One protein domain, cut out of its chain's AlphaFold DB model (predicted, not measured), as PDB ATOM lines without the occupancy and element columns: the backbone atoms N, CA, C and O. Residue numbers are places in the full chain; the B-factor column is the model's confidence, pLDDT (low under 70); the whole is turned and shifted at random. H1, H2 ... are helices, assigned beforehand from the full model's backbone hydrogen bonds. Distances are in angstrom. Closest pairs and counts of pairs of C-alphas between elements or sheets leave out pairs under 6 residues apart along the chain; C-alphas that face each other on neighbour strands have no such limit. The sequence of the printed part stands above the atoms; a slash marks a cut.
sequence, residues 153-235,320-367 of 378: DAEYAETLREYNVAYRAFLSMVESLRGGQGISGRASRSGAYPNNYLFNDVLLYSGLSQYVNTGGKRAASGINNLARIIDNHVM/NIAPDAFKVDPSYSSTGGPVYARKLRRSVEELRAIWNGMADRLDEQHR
ATOM      1  N   ASP A 153     194.516 203.711 128.747       81.88
ATOM      2  CA  ASP A 153     195.310 203.300 127.582       81.88
ATOM      3  C   ASP A 153     196.130 204.460 127.003       81.88
ATOM      4  O   ASP A 153     197.349 204.353 126.891       81.88
ATOM      5  N   ALA A 154     195.497 205.612 126.763       82.00
ATOM      6  CA  ALA A 154     196.178 206.784 126.217       82.00
ATOM      7  C   ALA A 154     197.280 207.332 127.145       82.00
ATOM      8  O   ALA A 154     198.388 207.603 126.690       82.00
ATOM      9  N   GLU A 155     196.995 207.466 128.444       83.62
ATOM     10  CA  GLU A 155     197.942 207.976 129.450       83.62
ATOM     11  C   GLU A 155     199.181 207.073 129.560       83.62
ATOM     12  O   GLU A 155     200.328 207.531 129.563       83.62
ATOM     13  N   TYR A 156     198.955 205.764 129.617       83.94
ATOM     14  CA  TYR A 156     200.017 204.782 129.798       83.94
ATOM     15  C   TYR A 156     200.795 204.564 128.493       83.94
ATOM     16  O   TYR A 156     202.010 204.359 128.534       83.94
ATOM     17  N   ALA A 157     200.132 204.655 127.334       83.94
ATOM     18  CA  ALA A 157     200.802 204.680 126.039       83.94
ATOM     19  C   ALA A 157     201.719 205.901 125.926       83.94
ATOM     20  O   ALA A 157     202.861 205.758 125.494       83.94
ATOM     21  N   GLU A 158     201.269 207.077 126.368       84.06
ATOM     22  CA  GLU A 158     202.099 208.281 126.354       84.06
ATOM     23  C   GLU A 158     203.316 208.149 127.273       84.06
ATOM     24  O   GLU A 158     204.437 208.395 126.840       84.06
ATOM     25  N   THR A 159     203.137 207.617 128.484       84.62
ATOM     26  CA  THR A 159     204.255 207.349 129.408       84.62
ATOM     27  C   THR A 159     205.334 206.462 128.767       84.62
ATOM     28  O   THR A 159     206.536 206.678 128.933       84.62
ATOM     29  N   LEU A 160     204.923 205.439 128.012       85.50
ATOM     30  CA  LEU A 160     205.851 204.560 127.305       85.50
ATOM     31  C   LEU A 160     206.475 205.230 126.059       85.50
ATOM     32  O   LEU A 160     207.619 204.916 125.720       85.50
ATOM     33  N   ARG A 161     205.784 206.179 125.408       87.38
ATOM     34  CA  ARG A 161     206.370 207.024 124.350       87.38
ATOM     35  C   ARG A 161     207.426 207.970 124.909       87.38
ATOM     36  O   ARG A 161     208.514 208.048 124.341       87.38
ATOM     37  N   GLU A 162     207.156 208.627 126.033       87.50
ATOM     38  CA  GLU A 162     208.124 209.468 126.747       87.50
ATOM     39  C   GLU A 162     209.364 208.664 127.151       87.50
ATOM     40  O   GLU A 162     210.496 209.096 126.918       87.50
ATOM     41  N   TYR A 163     209.166 207.440 127.659       87.94
ATOM     42  CA  TYR A 163     210.263 206.508 127.916       87.94
ATOM     43  C   TYR A 163     211.093 206.238 126.652       87.94
ATOM     44  O   TYR A 163     212.321 206.270 126.705       87.94
ATOM     45  N   ASN A 164     210.453 206.030 125.498       90.62
ATOM     46  CA  ASN A 164     211.157 205.820 124.231       90.62
ATOM     47  C   ASN A 164     211.935 207.062 123.764       90.62
ATOM     48  O   ASN A 164     213.019 206.929 123.195       90.62
ATOM     49  N   VAL A 165     211.414 208.268 124.005       91.81
ATOM     50  CA  VAL A 165     212.127 209.526 123.727       91.81
ATOM     51  C   VAL A 165     213.378 209.632 124.598       91.81
ATOM     52  O   VAL A 165     214.465 209.874 124.070       91.81
ATOM     53  N   ALA A 166     213.254 209.369 125.901       90.75
ATOM     54  CA  ALA A 166     214.387 209.341 126.823       90.75
ATOM     55  C   ALA A 166     215.420 208.267 126.427       90.75
ATOM     56  O   ALA A 166     216.626 208.517 126.436       90.75
ATOM     57  N   TYR A 167     214.955 207.096 125.982       91.31
ATOM     58  CA  TYR A 167     215.804 206.023 125.459       91.31
ATOM     59  C   TYR A 167     216.621 206.476 124.241       91.31
ATOM     60  O   TYR A 167     217.836 206.292 124.201       91.31
ATOM     61  N   ARG A 168     215.990 207.131 123.259       93.62
ATOM     62  CA  ARG A 168     216.694 207.684 122.086       93.62
ATOM     63  C   ARG A 168     217.706 208.762 122.471       93.62
ATOM     64  O   ARG A 168     218.804 208.781 121.920       93.62
ATOM     65  N   ALA A 169     217.350 209.641 123.409       93.31
ATOM     66  CA  ALA A 169     218.259 210.671 123.904       93.31
ATOM     67  C   ALA A 169     219.508 210.046 124.540       93.31
ATOM     68  O   ALA A 169     220.623 210.482 124.260       93.31
ATOM     69  N   PHE A 170     219.336 208.977 125.322       92.31
ATOM     70  CA  PHE A 170     220.450 208.205 125.862       92.31
ATOM     71  C   PHE A 170     221.341 207.627 124.759       92.31
ATOM     72  O   PHE A 170     222.555 207.820 124.808       92.31
ATOM     73  N   LEU A 171     220.760 206.964 123.750       92.44
ATOM     74  CA  LEU A 171     221.532 206.400 122.636       92.44
ATOM     75  C   LEU A 171     222.370 207.475 121.934       92.44
ATOM     76  O   LEU A 171     223.566 207.285 121.733       92.44
ATOM     77  N   SER A 172     221.766 208.630 121.642       92.06
ATOM     78  CA  SER A 172     222.457 209.755 121.009       92.06
ATOM     79  C   SER A 172     223.607 210.292 121.869       92.06
ATOM     80  O   SER A 172     224.693 210.534 121.348       92.06
ATOM     81  N   MET A 173     223.413 210.424 123.186       89.44
ATOM     82  CA  MET A 173     224.480 210.856 124.098       89.44
ATOM     83  C   MET A 173     225.634 209.850 124.146       89.44
ATOM     84  O   MET A 173     226.795 210.254 124.113       89.44
ATOM     85  N   VAL A 174     225.337 208.547 124.185       88.06
ATOM     86  CA  VAL A 174     226.372 207.502 124.156       88.06
ATOM     87  C   VAL A 174     227.148 207.524 122.837       88.06
ATOM     88  O   VAL A 174     228.368 207.358 122.848       88.06
ATOM     89  N   GLU A 175     226.482 207.753 121.707       87.88
ATOM     90  CA  GLU A 175     227.144 207.888 120.406       87.88
ATOM     91  C   GLU A 175     228.057 209.118 120.335       87.88
ATOM     92  O   GLU A 175     229.194 208.995 119.877       87.88
ATOM     93  N   SER A 176     227.619 210.275 120.846       85.19
ATOM     94  CA  SER A 176     228.465 211.473 120.946       85.19
ATOM     95  C   SER A 176     229.715 211.216 121.790       85.19
ATOM     96  O   SER A 176     230.827 211.483 121.329       85.19
ATOM     97  N   LEU A 177     229.551 210.614 122.973       80.38
ATOM     98  CA  LEU A 177     230.670 210.265 123.856       80.38
ATOM     99  C   LEU A 177     231.635 209.280 123.188       80.38
ATOM    100  O   LEU A 177     232.850 209.464 123.247       80.38
ATOM    101  N   ARG A 178     231.107 208.282 122.470       78.38
ATOM    102  CA  ARG A 178     231.904 207.332 121.675       78.38
ATOM    103  C   ARG A 178     232.696 208.021 120.557       78.38
ATOM    104  O   ARG A 178     233.781 207.559 120.209       78.38
ATOM    105  N   GLY A 179     232.163 209.101 119.990       77.81
ATOM    106  CA  GLY A 179     232.839 209.960 119.014       77.81
ATOM    107  C   GLY A 179     233.845 210.941 119.626       77.81
ATOM    108  O   GLY A 179     234.417 211.748 118.898       77.81
ATOM    109  N   GLY A 180     234.056 210.896 120.946       75.12
ATOM    110  CA  GLY A 180     234.942 211.803 121.669       75.12
ATOM    111  C   GLY A 180     234.340 213.186 121.939       75.12
ATOM    112  O   GLY A 180     235.068 214.079 122.370       75.12
ATOM    113  N   GLN A 181     233.039 213.375 121.696       77.00
ATOM    114  CA  GLN A 181     232.325 214.630 121.930       77.00
ATOM    115  C   GLN A 181     231.660 214.632 123.312       77.00
ATOM    116  O   GLN A 181     231.047 213.645 123.715       77.00
ATOM    117  N   GLY A 182     231.721 215.767 124.013       76.06
ATOM    118  CA  GLY A 182     230.980 215.964 125.260       76.06
ATOM    119  C   GLY A 182     229.468 216.091 125.034       76.06
ATOM    120  O   GLY A 182     228.995 216.279 123.913       76.06
ATOM    121  N   ILE A 183     228.688 216.034 126.116       79.81
ATOM    122  CA  ILE A 183     227.235 216.238 126.058       79.81
ATOM    123  C   ILE A 183     226.939 217.742 125.974       79.81
ATOM    124  O   ILE A 183     227.334 218.517 126.845       79.81
ATOM    125  N   SER A 184     226.227 218.159 124.924       79.06
ATOM    126  CA  SER A 184     225.911 219.572 124.678       79.06
ATOM    127  C   SER A 184     225.206 220.230 125.872       79.06
ATOM    128  O   SER A 184     224.244 219.689 126.421       79.06
ATOM    129  N   GLY A 185     225.689 221.410 126.277       77.25
ATOM    130  CA  GLY A 185     225.117 222.197 127.375       77.25
ATOM    131  C   GLY A 185     225.303 221.600 128.777       77.25
ATOM    132  O   GLY A 185     224.679 222.082 129.723       77.25
ATOM    133  N   ARG A 186     226.131 220.560 128.939       80.25
ATOM    134  CA  ARG A 186     226.420 219.914 130.228       80.25
ATOM    135  C   ARG A 186     227.917 219.975 130.526       80.25
ATOM    136  O   ARG A 186     228.742 219.854 129.628       80.25
ATOM    137  N   ALA A 187     228.262 220.200 131.790       67.56
ATOM    138  CA  ALA A 187     229.651 220.187 132.236       67.56
ATOM    139  C   ALA A 187     230.073 218.752 132.584       67.56
ATOM    140  O   ALA A 187     229.329 218.045 133.267       67.56
ATOM    141  N   SER A 188     231.263 218.333 132.144       67.50
ATOM    142  CA  SER A 188     231.885 217.090 132.610       67.50
ATOM    143  C   SER A 188     232.438 217.265 134.030       67.50
ATOM    144  O   SER A 188     232.691 218.384 134.488       67.50
ATOM    145  N   ARG A 189     232.640 216.158 134.755       63.47
ATOM    146  CA  ARG A 189     233.064 216.194 136.167       63.47
ATOM    147  C   ARG A 189     234.519 216.629 136.391       63.47
ATOM    148  O   ARG A 189     234.856 216.993 137.515       63.47
ATOM    149  N   SER A 190     235.389 216.610 135.376       54.47
ATOM    150  CA  SER A 190     236.769 217.097 135.509       54.47
ATOM    151  C   SER A 190     237.287 217.785 134.242       54.47
ATOM    152  O   SER A 190     237.146 217.282 133.132       54.47
ATOM    153  N   GLY A 191     237.943 218.938 134.417       49.84
ATOM    154  CA  GLY A 191     238.466 219.769 133.322       49.84
ATOM    155  C   GLY A 191     239.670 219.192 132.563       49.84
ATOM    156  O   GLY A 191     240.083 219.779 131.570       49.84
ATOM    157  N   ALA A 192     240.224 218.053 132.995       48.19
ATOM    158  CA  ALA A 192     241.304 217.349 132.294       48.19
ATOM    159  C   ALA A 192     240.796 216.237 131.349       48.19
ATOM    160  O   ALA A 192     241.540 215.799 130.476       48.19
ATOM    161  N   TYR A 193     239.532 215.808 131.489       53.62
ATOM    162  CA  TYR A 193     238.894 214.792 130.644       53.62
ATOM    163  C   TYR A 193     237.559 215.335 130.103       53.62
ATOM    164  O   TYR A 193     236.552 215.331 130.819       53.62
ATOM    165  N   PRO A 194     237.509 215.787 128.835       52.62
ATOM    166  CA  PRO A 194     236.324 216.424 128.241       52.62
ATOM    167  C   PRO A 194     235.041 215.569 128.270       52.62
ATOM    168  O   PRO A 194     233.942 216.109 128.166       52.62
ATOM    169  N   ASN A 195     235.174 214.251 128.473       62.41
ATOM    170  CA  ASN A 195     234.102 213.254 128.385       62.41
ATOM    171  C   ASN A 195     233.821 212.537 129.725       62.41
ATOM    172  O   ASN A 195     233.310 211.421 129.738       62.41
ATOM    173  N   ASN A 196     234.166 213.160 130.860       70.75
ATOM    174  CA  ASN A 196     234.021 212.558 132.189       70.75
ATOM    175  C   ASN A 196     232.561 212.577 132.713       70.75
ATOM    176  O   ASN A 196     232.205 213.454 133.507       70.75
ATOM    177  N   TYR A 197     231.716 211.650 132.238       75.31
ATOM    178  CA  TYR A 197     230.310 211.480 132.649       75.31
ATOM    179  C   TYR A 197     230.057 210.098 133.260       75.31
ATOM    180  O   TYR A 197     230.473 209.086 132.702       75.31
ATOM    181  N   LEU A 198     229.329 210.034 134.380       77.31
ATOM    182  CA  LEU A 198     228.845 208.761 134.921       77.31
ATOM    183  C   LEU A 198     227.634 208.248 134.152       77.31
ATOM    184  O   LEU A 198     226.829 209.037 133.656       77.31
ATOM    185  N   PHE A 199     227.404 206.934 134.211       78.19
ATOM    186  CA  PHE A 199     226.148 206.331 133.757       78.19
ATOM    187  C   PHE A 199     224.928 207.057 134.339       78.19
ATOM    188  O   PHE A 199     223.996 207.396 133.617       78.19
ATOM    189  N   ASN A 200     224.970 207.377 135.637       79.25
ATOM    190  CA  ASN A 200     223.897 208.106 136.312       79.25
ATOM    191  C   ASN A 200     223.723 209.539 135.797       79.25
ATOM    192  O   ASN A 200     222.595 210.025 135.774       79.25
ATOM    193  N   ASP A 201     224.795 210.200 135.350       80.19
ATOM    194  CA  ASP A 201     224.697 211.530 134.740       80.19
ATOM    195  C   ASP A 201     224.023 211.429 133.370       80.19
ATOM    196  O   ASP A 201     223.128 212.209 133.060       80.19
ATOM    197  N   VAL A 202     224.382 210.421 132.572       84.75
ATOM    198  CA  VAL A 202     223.776 210.198 131.251       84.75
ATOM    199  C   VAL A 202     222.316 209.761 131.370       84.75
ATOM    200  O   VAL A 202     221.469 210.232 130.611       84.75
ATOM    201  N   LEU A 203     221.968 208.943 132.367       85.19
ATOM    202  CA  LEU A 203     220.573 208.627 132.682       85.19
ATOM    203  C   LEU A 203     219.785 209.854 133.149       85.19
ATOM    204  O   LEU A 203     218.626 210.009 132.770       85.19
ATOM    205  N   LEU A 204     220.393 210.732 133.946       84.62
ATOM    206  CA  LEU A 204     219.763 211.977 134.377       84.62
ATOM    207  C   LEU A 204     219.543 212.930 133.195       84.62
ATOM    208  O   LEU A 204     218.453 213.474 133.036       84.62
ATOM    209  N   TYR A 205     220.551 213.124 132.343       87.38
ATOM    210  CA  TYR A 205     220.478 214.065 131.223       87.38
ATOM    211  C   TYR A 205     219.576 213.583 130.090       87.38
ATOM    212  O   TYR A 205     218.929 214.412 129.453       87.38
ATOM    213  N   SER A 206     219.495 212.271 129.867       88.50
ATOM    214  CA  SER A 206     218.535 211.674 128.932       88.50
ATOM    215  C   SER A 206     217.103 211.643 129.472       88.50
ATOM    216  O   SER A 206     216.176 211.393 128.708       88.50
ATOM    217  N   GLY A 207     216.904 211.881 130.774       86.12
ATOM    218  CA  GLY A 207     215.607 211.751 131.436       86.12
ATOM    219  C   GLY A 207     215.214 210.307 131.772       86.12
ATOM    220  O   GLY A 207     214.121 210.079 132.278       86.12
ATOM    221  N   LEU A 208     216.082 209.313 131.546       86.12
ATOM    222  CA  LEU A 208     215.819 207.910 131.896       86.12
ATOM    223  C   LEU A 208     215.845 207.632 133.405       86.12
ATOM    224  O   LEU A 208     215.282 206.629 133.848       86.12
ATOM    225  N   SER A 209     216.465 208.500 134.207       79.56
ATOM    226  CA  SER A 209     216.577 208.320 135.662       79.56
ATOM    227  C   SER A 209     215.226 208.227 136.382       79.56
ATOM    228  O   SER A 209     215.159 207.669 137.472       79.56
ATOM    229  N   GLN A 210     214.145 208.747 135.789       75.56
ATOM    230  CA  GLN A 210     212.787 208.625 136.339       75.56
ATOM    231  C   GLN A 210     212.144 207.248 136.085       75.56
ATOM    232  O   GLN A 210     211.169 206.889 136.743       75.56
ATOM    233  N   TYR A 211     212.701 206.463 135.159       76.38
ATOM    234  CA  TYR A 211     212.177 205.160 134.744       76.38
ATOM    235  C   TYR A 211     213.092 203.990 135.158       76.38
ATOM    236  O   TYR A 211     212.612 202.877 135.372       76.38
ATOM    237  N   VAL A 212     214.403 204.216 135.302       69.38
ATOM    238  CA  VAL A 212     215.399 203.167 135.583       69.38
ATOM    239  C   VAL A 212     215.938 203.280 137.011       69.38
ATOM    240  O   VAL A 212     216.327 204.355 137.455       69.38
ATOM    241  N   ASN A 213     216.004 202.156 137.735       61.31
ATOM    242  CA  ASN A 213     216.615 202.120 139.065       61.31
ATOM    243  C   ASN A 213     218.139 202.156 139.003       61.31
ATOM    244  O   ASN A 213     218.752 201.202 138.523       61.31
ATOM    245  N   THR A 214     218.739 203.206 139.550       51.41
ATOM    246  CA  THR A 214     220.191 203.420 139.549       51.41
ATOM    247  C   THR A 214     220.862 203.249 140.910       51.41
ATOM    248  O   THR A 214     222.078 203.392 140.990       51.41
ATOM    249  N   GLY A 215     220.115 202.954 141.984       42.84
ATOM    250  CA  GLY A 215     220.632 203.093 143.357       42.84
ATOM    251  C   GLY A 215     220.387 201.935 144.327       42.84
ATOM    252  O   GLY A 215     220.471 202.167 145.532       42.84
ATOM    253  N   GLY A 216     220.012 200.734 143.868       40.38
ATOM    254  CA  GLY A 216     219.800 199.543 144.722       40.38
ATOM    255  C   GLY A 216     218.603 199.614 145.695       40.38
ATOM    256  O   GLY A 216     218.000 198.601 146.040       40.38
ATOM    257  N   LYS A 217     218.152 200.809 146.080       40.44
ATOM    258  CA  LYS A 217     216.838 201.059 146.688       40.44
ATOM    259  C   LYS A 217     215.812 201.064 145.568       40.44
ATOM    260  O   LYS A 217     216.096 201.649 144.532       40.44
ATOM    261  N   ARG A 218     214.669 200.378 145.728       41.22
ATOM    262  CA  ARG A 218     213.602 200.298 144.707       41.22
ATOM    263  C   ARG A 218     213.458 201.657 144.016       41.22
ATOM    264  O   ARG A 218     213.086 202.618 144.687       41.22
ATOM    265  N   ALA A 219     213.744 201.721 142.710       41.16
ATOM    266  CA  ALA A 219     213.340 202.850 141.880       41.16
ATOM    267  C   ALA A 219     211.910 203.181 142.250       41.16
ATOM    268  O   ALA A 219     211.137 202.255 142.543       41.16
ATOM    269  N   ALA A 220     211.567 204.469 142.188       43.44
ATOM    270  CA  ALA A 220     210.180 204.877 142.067       43.44
ATOM    271  C   ALA A 220     209.508 203.848 141.164       43.44
ATOM    272  O   ALA A 220     209.943 203.590 140.041       43.44
ATOM    273  N   SER A 221     208.574 203.118 141.744       48.62
ATOM    274  CA  SER A 221     208.124 201.829 141.260       48.62
ATOM    275  C   SER A 221     207.205 201.995 140.044       48.62
ATOM    276  O   SER A 221     206.227 201.277 139.929       48.62
ATOM    277  N   GLY A 222     207.471 202.983 139.186       59.88
ATOM    278  CA  GLY A 222     206.609 203.503 138.137       59.88
ATOM    279  C   GLY A 222     206.549 202.553 136.959       59.88
ATOM    280  O   GLY A 222     205.598 201.790 136.854       59.88
ATOM    281  N   ILE A 223     207.577 202.522 136.107       67.75
ATOM    282  CA  ILE A 223     207.480 201.836 134.808       67.75
ATOM    283  C   ILE A 223     207.435 200.298 134.911       67.75
ATOM    284  O   ILE A 223     206.718 199.652 134.154       67.75
ATOM    285  N   ASN A 224     208.106 199.695 135.902       69.06
ATOM    286  CA  ASN A 224     208.030 198.246 136.151       69.06
ATOM    287  C   ASN A 224     206.661 197.809 136.707       69.06
ATOM    288  O   ASN A 224     206.134 196.777 136.283       69.06
ATOM    289  N   ASN A 225     206.057 198.567 137.637       71.62
ATOM    290  CA  ASN A 225     204.692 198.251 138.077       71.62
ATOM    291  C   ASN A 225     203.676 198.565 136.984       71.62
ATOM    292  O   ASN A 225     202.720 197.815 136.842       71.62
ATOM    293  N   LEU A 226     203.890 199.636 136.220       75.69
ATOM    294  CA  LEU A 226     203.074 200.018 135.076       75.69
ATOM    295  C   LEU A 226     203.058 198.901 134.032       75.69
ATOM    296  O   LEU A 226     201.983 198.443 133.665       75.69
ATOM    297  N   ALA A 227     204.225 198.364 133.664       76.06
ATOM    298  CA  ALA A 227     204.337 197.200 132.791       76.06
ATOM    299  C   ALA A 227     203.548 196.002 133.337       76.06
ATOM    300  O   ALA A 227     202.757 195.416 132.608       76.06
ATOM    301  N   ARG A 228     203.668 195.694 134.637       75.25
ATOM    302  CA  ARG A 228     202.904 194.611 135.285       75.25
ATOM    303  C   ARG A 228     201.386 194.849 135.277       75.25
ATOM    304  O   ARG A 228     200.625 193.895 135.139       75.25
ATOM    305  N   ILE A 229     200.940 196.090 135.476       78.50
ATOM    306  CA  ILE A 229     199.519 196.469 135.439       78.50
ATOM    307  C   ILE A 229     198.982 196.321 134.015       78.50
ATOM    308  O   ILE A 229     197.976 195.638 133.833       78.50
ATOM    309  N   ILE A 230     199.686 196.881 133.023       81.38
ATOM    310  CA  ILE A 230     199.359 196.735 131.598       81.38
ATOM    311  C   ILE A 230     199.226 195.255 131.273       81.38
ATOM    312  O   ILE A 230     198.203 194.814 130.774       81.38
ATOM    313  N   ASP A 231     200.225 194.465 131.633       79.25
ATOM    314  CA  ASP A 231     200.276 193.041 131.361       79.25
ATOM    315  C   ASP A 231     199.091 192.249 131.937       79.25
ATOM    316  O   ASP A 231     198.523 191.398 131.250       79.25
ATOM    317  N   ASN A 232     198.679 192.540 133.174       79.50
ATOM    318  CA  ASN A 232     197.500 191.913 133.774       79.50
ATOM    319  C   ASN A 232     196.233 192.177 132.948       79.50
ATOM    320  O   ASN A 232     195.446 191.255 132.721       79.50
ATOM    321  N   HIS A 233     196.053 193.412 132.479       83.19
ATOM    322  CA  HIS A 233     194.893 193.795 131.681       83.19
ATOM    323  C   HIS A 233     194.994 193.294 130.234       83.19
ATOM    324  O   HIS A 233     194.019 192.755 129.716       83.19
ATOM    325  N   VAL A 234     196.174 193.355 129.606       80.12
ATOM    326  CA  VAL A 234     196.443 192.817 128.259       80.12
ATOM    327  C   VAL A 234     196.173 191.318 128.202       80.12
ATOM    328  O   VAL A 234     195.538 190.853 127.261       80.12
ATOM    329  N   MET A 235     196.602 190.543 129.204       76.00
ATOM    330  CA  MET A 235     196.324 189.103 129.237       76.00
ATOM    331  C   MET A 235     194.823 188.810 129.297       76.00
ATOM    332  O   MET A 235     194.343 187.906 128.604       76.00
ATOM    333  N   ASN A 320     203.754 200.586 118.131       68.81
ATOM    334  CA  ASN A 320     204.356 201.927 118.028       68.81
ATOM    335  C   ASN A 320     204.457 202.738 119.329       68.81
ATOM    336  O   ASN A 320     204.636 203.953 119.282       68.81
ATOM    337  N   ILE A 321     204.385 202.087 120.487       77.94
ATOM    338  CA  ILE A 321     204.442 202.802 121.763       77.94
ATOM    339  C   ILE A 321     205.889 203.130 122.142       77.94
ATOM    340  O   ILE A 321     206.215 204.283 122.396       77.94
ATOM    341  N   ALA A 322     206.774 202.131 122.129       84.56
ATOM    342  CA  ALA A 322     208.196 202.312 122.418       84.56
ATOM    343  C   ALA A 322     209.070 201.522 121.430       84.56
ATOM    344  O   ALA A 322     209.711 200.538 121.806       84.56
ATOM    345  N   PRO A 323     209.053 201.890 120.135       85.50
ATOM    346  CA  PRO A 323     209.644 201.081 119.074       85.50
ATOM    347  C   PRO A 323     211.165 200.936 119.162       85.50
ATOM    348  O   PRO A 323     211.691 200.029 118.539       85.50
ATOM    349  N   ASP A 324     211.887 201.783 119.893       87.38
ATOM    350  CA  ASP A 324     213.345 201.673 120.025       87.38
ATOM    351  C   ASP A 324     213.735 200.967 121.306       87.38
ATOM    352  O   ASP A 324     214.559 200.060 121.270       87.38
ATOM    353  N   ALA A 325     213.073 201.298 122.413       84.19
ATOM    354  CA  ALA A 325     213.315 200.608 123.667       84.19
ATOM    355  C   ALA A 325     212.851 199.139 123.620       84.19
ATOM    356  O   ALA A 325     213.449 198.284 124.263       84.19
ATOM    357  N   PHE A 326     211.798 198.810 122.858       81.56
ATOM    358  CA  PHE A 326     211.227 197.454 122.791       81.56
ATOM    359  C   PHE A 326     211.529 196.694 121.488       81.56
ATOM    360  O   PHE A 326     210.875 195.678 121.219       81.56
ATOM    361  N   LYS A 327     212.508 197.162 120.697       75.69
ATOM    362  CA  LYS A 327     213.043 196.474 119.501       75.69
ATOM    363  C   LYS A 327     213.738 195.155 119.833       75.69
ATOM    364  O   LYS A 327     213.840 194.282 118.978       75.69
ATOM    365  N   VAL A 328     214.196 195.014 121.071       63.81
ATOM    366  CA  VAL A 328     214.791 193.787 121.591       63.81
ATOM    367  C   VAL A 328     213.798 192.633 121.562       63.81
ATOM    368  O   VAL A 328     212.732 192.698 122.184       63.81
ATOM    369  N   ASP A 329     214.175 191.568 120.858       62.22
ATOM    370  CA  ASP A 329     213.428 190.317 120.833       62.22
ATOM    371  C   ASP A 329     213.600 189.598 122.183       62.22
ATOM    372  O   ASP A 329     214.724 189.232 122.555       62.22
ATOM    373  N   PRO A 330     212.531 189.431 122.982       58.25
ATOM    374  CA  PRO A 330     212.612 188.602 124.167       58.25
ATOM    375  C   PRO A 330     212.718 187.148 123.701       58.25
ATOM    376  O   PRO A 330     211.726 186.591 123.241       58.25
ATOM    377  N   SER A 331     213.892 186.523 123.843       54.53
ATOM    378  CA  SER A 331     214.088 185.101 123.521       54.53
ATOM    379  C   SER A 331     212.889 184.273 124.000       54.53
ATOM    380  O   SER A 331     212.567 184.286 125.194       54.53
ATOM    381  N   TYR A 332     212.213 183.602 123.065       43.31
ATOM    382  CA  TYR A 332     210.986 182.840 123.293       43.31
ATOM    383  C   TYR A 332     211.269 181.660 124.243       43.31
ATOM    384  O   TYR A 332     211.612 180.566 123.807       43.31
ATOM    385  N   SER A 333     211.153 181.860 125.558       43.31
ATOM    386  CA  SER A 333     211.028 180.749 126.504       43.31
ATOM    387  C   SER A 333     209.577 180.645 126.966       43.31
ATOM    388  O   SER A 333     208.945 181.629 127.361       43.31
ATOM    389  N   SER A 334     209.036 179.430 126.901       38.91
ATOM    390  CA  SER A 334     207.643 179.061 127.196       38.91
ATOM    391  C   SER A 334     207.232 179.220 128.670       38.91
ATOM    392  O   SER A 334     206.119 178.864 129.046       38.91
ATOM    393  N   THR A 335     208.107 179.786 129.503       44.47
ATOM    394  CA  THR A 335     207.895 180.099 130.926       44.47
ATOM    395  C   THR A 335     207.984 181.600 131.234       44.47
ATOM    396  O   THR A 335     207.785 182.015 132.377       44.47
ATOM    397  N   GLY A 336     208.299 182.442 130.246       48.50
ATOM    398  CA  GLY A 336     208.592 183.857 130.455       48.50
ATOM    399  C   GLY A 336     207.327 184.688 130.634       48.50
ATOM    400  O   GLY A 336     206.648 184.929 129.649       48.50
ATOM    401  N   GLY A 337     207.076 185.145 131.867       54.78
ATOM    402  CA  GLY A 337     205.905 185.873 132.389       54.78
ATOM    403  C   GLY A 337     205.201 186.912 131.485       54.78
ATOM    404  O   GLY A 337     204.748 186.573 130.399       54.78
ATOM    405  N   PRO A 338     204.973 188.160 131.919       68.50
ATOM    406  CA  PRO A 338     204.204 189.106 131.094       68.50
ATOM    407  C   PRO A 338     205.024 189.928 130.062       68.50
ATOM    408  O   PRO A 338     206.241 190.070 130.225       68.50
ATOM    409  N   VAL A 339     204.418 190.352 128.936       74.81
ATOM    410  CA  VAL A 339     205.118 190.823 127.711       74.81
ATOM    411  C   VAL A 339     205.808 192.169 127.914       74.81
ATOM    412  O   VAL A 339     206.998 192.293 127.602       74.81
ATOM    413  N   TYR A 340     205.097 193.159 128.452       77.06
ATOM    414  CA  TYR A 340     205.662 194.483 128.709       77.06
ATOM    415  C   TYR A 340     206.772 194.410 129.750       77.06
ATOM    416  O   TYR A 340     207.837 194.997 129.563       77.06
ATOM    417  N   ALA A 341     206.575 193.615 130.802       75.50
ATOM    418  CA  ALA A 341     207.580 193.398 131.831       75.50
ATOM    419  C   ALA A 341     208.873 192.779 131.267       75.50
ATOM    420  O   ALA A 341     209.970 193.182 131.662       75.50
ATOM    421  N   ARG A 342     208.773 191.826 130.325       76.06
ATOM    422  CA  ARG A 342     209.950 191.239 129.656       76.06
ATOM    423  C   ARG A 342     210.672 192.244 128.767       76.06
ATOM    424  O   ARG A 342     211.888 192.379 128.884       76.06
ATOM    425  N   LYS A 343     209.936 192.948 127.902       80.19
ATOM    426  CA  LYS A 343     210.498 193.957 126.991       80.19
ATOM    427  C   LYS A 343     211.202 195.075 127.756       80.19
ATOM    428  O   LYS A 343     212.334 195.417 127.434       80.19
ATOM    429  N   LEU A 344     210.580 195.569 128.825       79.19
ATOM    430  CA  LEU A 344     211.163 196.585 129.692       79.19
ATOM    431  C   LEU A 344     212.452 196.098 130.360       79.19
ATOM    432  O   LEU A 344     213.470 196.782 130.272       79.19
ATOM    433  N   ARG A 345     212.452 194.901 130.960       77.12
ATOM    434  CA  ARG A 345     213.667 194.320 131.554       77.12
ATOM    435  C   ARG A 345     214.801 194.239 130.534       77.12
ATOM    436  O   ARG A 345     215.910 194.680 130.823       77.12
ATOM    437  N   ARG A 346     214.503 193.738 129.332       79.31
ATOM    438  CA  ARG A 346     215.497 193.589 128.270       79.31
ATOM    439  C   ARG A 346     216.034 194.934 127.778       79.31
ATOM    440  O   ARG A 346     217.234 195.055 127.578       79.31
ATOM    441  N   SER A 347     215.174 195.947 127.670       82.94
ATOM    442  CA  SER A 347     215.591 197.310 127.310       82.94
ATOM    443  C   SER A 347     216.575 197.905 128.326       82.94
ATOM    444  O   SER A 347     217.553 198.544 127.953       82.94
ATOM    445  N   VAL A 348     216.378 197.636 129.622       80.00
ATOM    446  CA  VAL A 348     217.288 198.102 130.681       80.00
ATOM    447  C   VAL A 348     218.629 197.364 130.637       80.00
ATOM    448  O   VAL A 348     219.673 197.984 130.837       80.00
ATOM    449  N   GLU A 349     218.624 196.056 130.367       80.44
ATOM    450  CA  GLU A 349     219.856 195.280 130.153       80.44
ATOM    451  C   GLU A 349     220.660 195.815 128.959       80.44
ATOM    452  O   GLU A 349     221.878 195.964 129.051       80.44
ATOM    453  N   GLU A 350     219.984 196.151 127.860       83.44
ATOM    454  CA  GLU A 350     220.620 196.681 126.655       83.44
ATOM    455  C   GLU A 350     221.249 198.062 126.886       83.44
ATOM    456  O   GLU A 350     222.398 198.272 126.502       83.44
ATOM    457  N   LEU A 351     220.570 198.971 127.602       86.00
ATOM    458  CA  LEU A 351     221.148 200.264 128.005       86.00
ATOM    459  C   LEU A 351     222.475 200.092 128.754       86.00
ATOM    460  O   LEU A 351     223.445 200.802 128.479       86.00
ATOM    461  N   ARG A 352     222.527 199.131 129.686       81.19
ATOM    462  CA  ARG A 352     223.739 198.819 130.460       81.19
ATOM    463  C   ARG A 352     224.846 198.268 129.566       81.19
ATOM    464  O   ARG A 352     225.992 198.690 129.695       81.19
ATOM    465  N   ALA A 353     224.514 197.358 128.652       83.44
ATOM    466  CA  ALA A 353     225.478 196.790 127.711       83.44
ATOM    467  C   ALA A 353     226.062 197.859 126.769       83.44
ATOM    468  O   ALA A 353     227.277 197.929 126.594       83.44
ATOM    469  N   ILE A 354     225.208 198.728 126.218       86.25
ATOM    470  CA  ILE A 354     225.603 199.835 125.336       86.25
ATOM    471  C   ILE A 354     226.530 200.817 126.061       86.25
ATOM    472  O   ILE A 354     227.539 201.239 125.490       86.25
ATOM    473  N   TRP A 355     226.208 201.158 127.312       85.19
ATOM    474  CA  TRP A 355     227.049 202.015 128.143       85.19
ATOM    475  C   TRP A 355     228.420 201.395 128.410       85.19
ATOM    476  O   TRP A 355     229.441 202.023 128.136       85.19
ATOM    477  N   ASN A 356     228.448 200.154 128.905       81.12
ATOM    478  CA  ASN A 356     229.695 199.482 129.263       81.12
ATOM    479  C   ASN A 356     230.613 199.314 128.042       81.12
ATOM    480  O   ASN A 356     231.797 199.617 128.138       81.12
ATOM    481  N   GLY A 357     230.066 198.963 126.872       81.69
ATOM    482  CA  GLY A 357     230.861 198.877 125.642       81.69
ATOM    483  C   GLY A 357     231.414 200.226 125.158       81.69
ATOM    484  O   GLY A 357     232.450 200.271 124.499       81.69
ATOM    485  N   MET A 358     230.751 201.345 125.471       81.50
ATOM    486  CA  MET A 358     231.312 202.679 125.227       81.50
ATOM    487  C   MET A 358     232.437 202.999 126.221       81.50
ATOM    488  O   MET A 358     233.492 203.466 125.790       81.50
ATOM    489  N   ALA A 359     232.238 202.700 127.508       75.06
ATOM    490  CA  ALA A 359     233.241 202.917 128.549       75.06
ATOM    491  C   ALA A 359     234.536 202.129 128.275       75.06
ATOM    492  O   ALA A 359     235.615 202.712 128.340       75.06
ATOM    493  N   ASP A 360     234.433 200.856 127.870       74.19
ATOM    494  CA  ASP A 360     235.593 200.021 127.512       74.19
ATOM    495  C   ASP A 360     236.434 200.664 126.394       74.19
ATOM    496  O   ASP A 360     237.660 200.733 126.478       74.19
ATOM    497  N   ARG A 361     235.780 201.229 125.372       72.56
ATOM    498  CA  ARG A 361     236.468 201.910 124.266       72.56
ATOM    499  C   ARG A 361     237.175 203.195 124.707       72.56
ATOM    500  O   ARG A 361     238.244 203.509 124.184       72.56
ATOM    501  N   LEU A 362     236.586 203.960 125.627       69.19
ATOM    502  CA  LEU A 362     237.235 205.155 126.179       69.19
ATOM    503  C   LEU A 362     238.454 204.785 127.036       69.19
ATOM    504  O   LEU A 362     239.486 205.451 126.934       69.19
ATOM    505  N   ASP A 363     238.359 203.712 127.826       69.56
ATOM    506  CA  ASP A 363     239.471 203.194 128.632       69.56
ATOM    507  C   ASP A 363     240.668 202.801 127.738       69.56
ATOM    508  O   ASP A 363     241.812 203.170 128.027       69.56
ATOM    509  N   GLU A 364     240.408 202.130 126.606       70.69
ATOM    510  CA  GLU A 364     241.424 201.777 125.603       70.69
ATOM    511  C   GLU A 364     242.103 203.010 124.979       70.69
ATOM    512  O   GLU A 364     243.328 203.044 124.830       70.69
ATOM    513  N   GLN A 365     241.331 204.047 124.629       68.31
ATOM    514  CA  GLN A 365     241.853 205.258 123.978       68.31
ATOM    515  C   GLN A 365     242.758 206.098 124.887       68.31
ATOM    516  O   GLN A 365     243.664 206.776 124.395       68.31
ATOM    517  N   HIS A 366     242.546 206.051 126.203       66.31
ATOM    518  CA  HIS A 366     243.230 206.919 127.165       66.31
ATOM    519  C   HIS A 366     244.277 206.210 128.043       66.31
ATOM    520  O   HIS A 366     244.753 206.802 129.008       66.31
ATOM    521  N   ARG A 367     244.705 204.990 127.672       57.38
ATOM    522  CA  ARG A 367     245.794 204.225 128.324       57.38
ATOM    523  C   ARG A 367     245.614 203.992 129.841       57.38
ATOM    524  O   ARG A 367     246.614 203.921 130.545       57.38
TER     525      ARG A 367
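What this domain is: This is residues 153 to 235 and 320 to 367 of the 378 residues of an uncharacterized protein of Pyramidobacter porci (UniProt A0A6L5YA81). What shape do the atoms make? Two long helices, H1 and H4, run the same way as a narrow V that closes near their last residues; short H2 packs on H1, and H3 packs on the first part of H4. What is it made of? The printed part has 131 residues with four named helices, in the order H1, H2, H3, H4, and no named strand: all helix. How large is it? It is compact, with a radius of gyration of the C-alphas of 16.3 A, yet elongated, spanning 53 by 30 by 30 A.

Where its parts are: Where does H1 lie? H1, residues 153 to 178, runs 37.3 A from C-alpha 153 at (195.310, 203.300, 127.582). Which helices follow? H2 is residues 199 to 206, 10.5 A, and H3 is residues 222 to 235, 19.8 A. H4, residues 339 to 365, runs 39.6 A to C-alpha 365 at (241.853, 205.258, 123.978).

How they stand to each other: What does H1 touch? With residues 174 to 178 alone it touches H4, the same way at a shallow tilt of 13 degrees; the closest C-alphas, of Arg 178 and Met 358, are 5.9 A apart. With residues 166 to 173 alone it touches H2, at a steep tilt of 59 degrees; the closest C-alphas are those of Phe 170 and Ser 206, 5.0 A. Where is H3? It touches H4 at residues 339 to 344 alone, at a steep tilt of 38 degrees, opposite ways; the closest C-alphas are those of Ala 227 and Tyr 340, 5.1 A. The helix packing is mostly crossed, but only just: of three touching pairs one is at a shallow tilt. Are the backbones complete? In H1, H2 and H3 every O i to N i+4 pair is within hydrogen-bond range, in H4 22 of 23.

The domain as a whole: Is anything missing? Residues 236 to 319 are not printed, and C-alphas 235 and 320 are 18.8 A apart across the cut. Which links are long? H1 to H2 and H2 to H3 are long links. Where is confidence low? The pLDDT is under 70 in 39 residues, among them 187 to 195, 212 to 224 and 328 to 338.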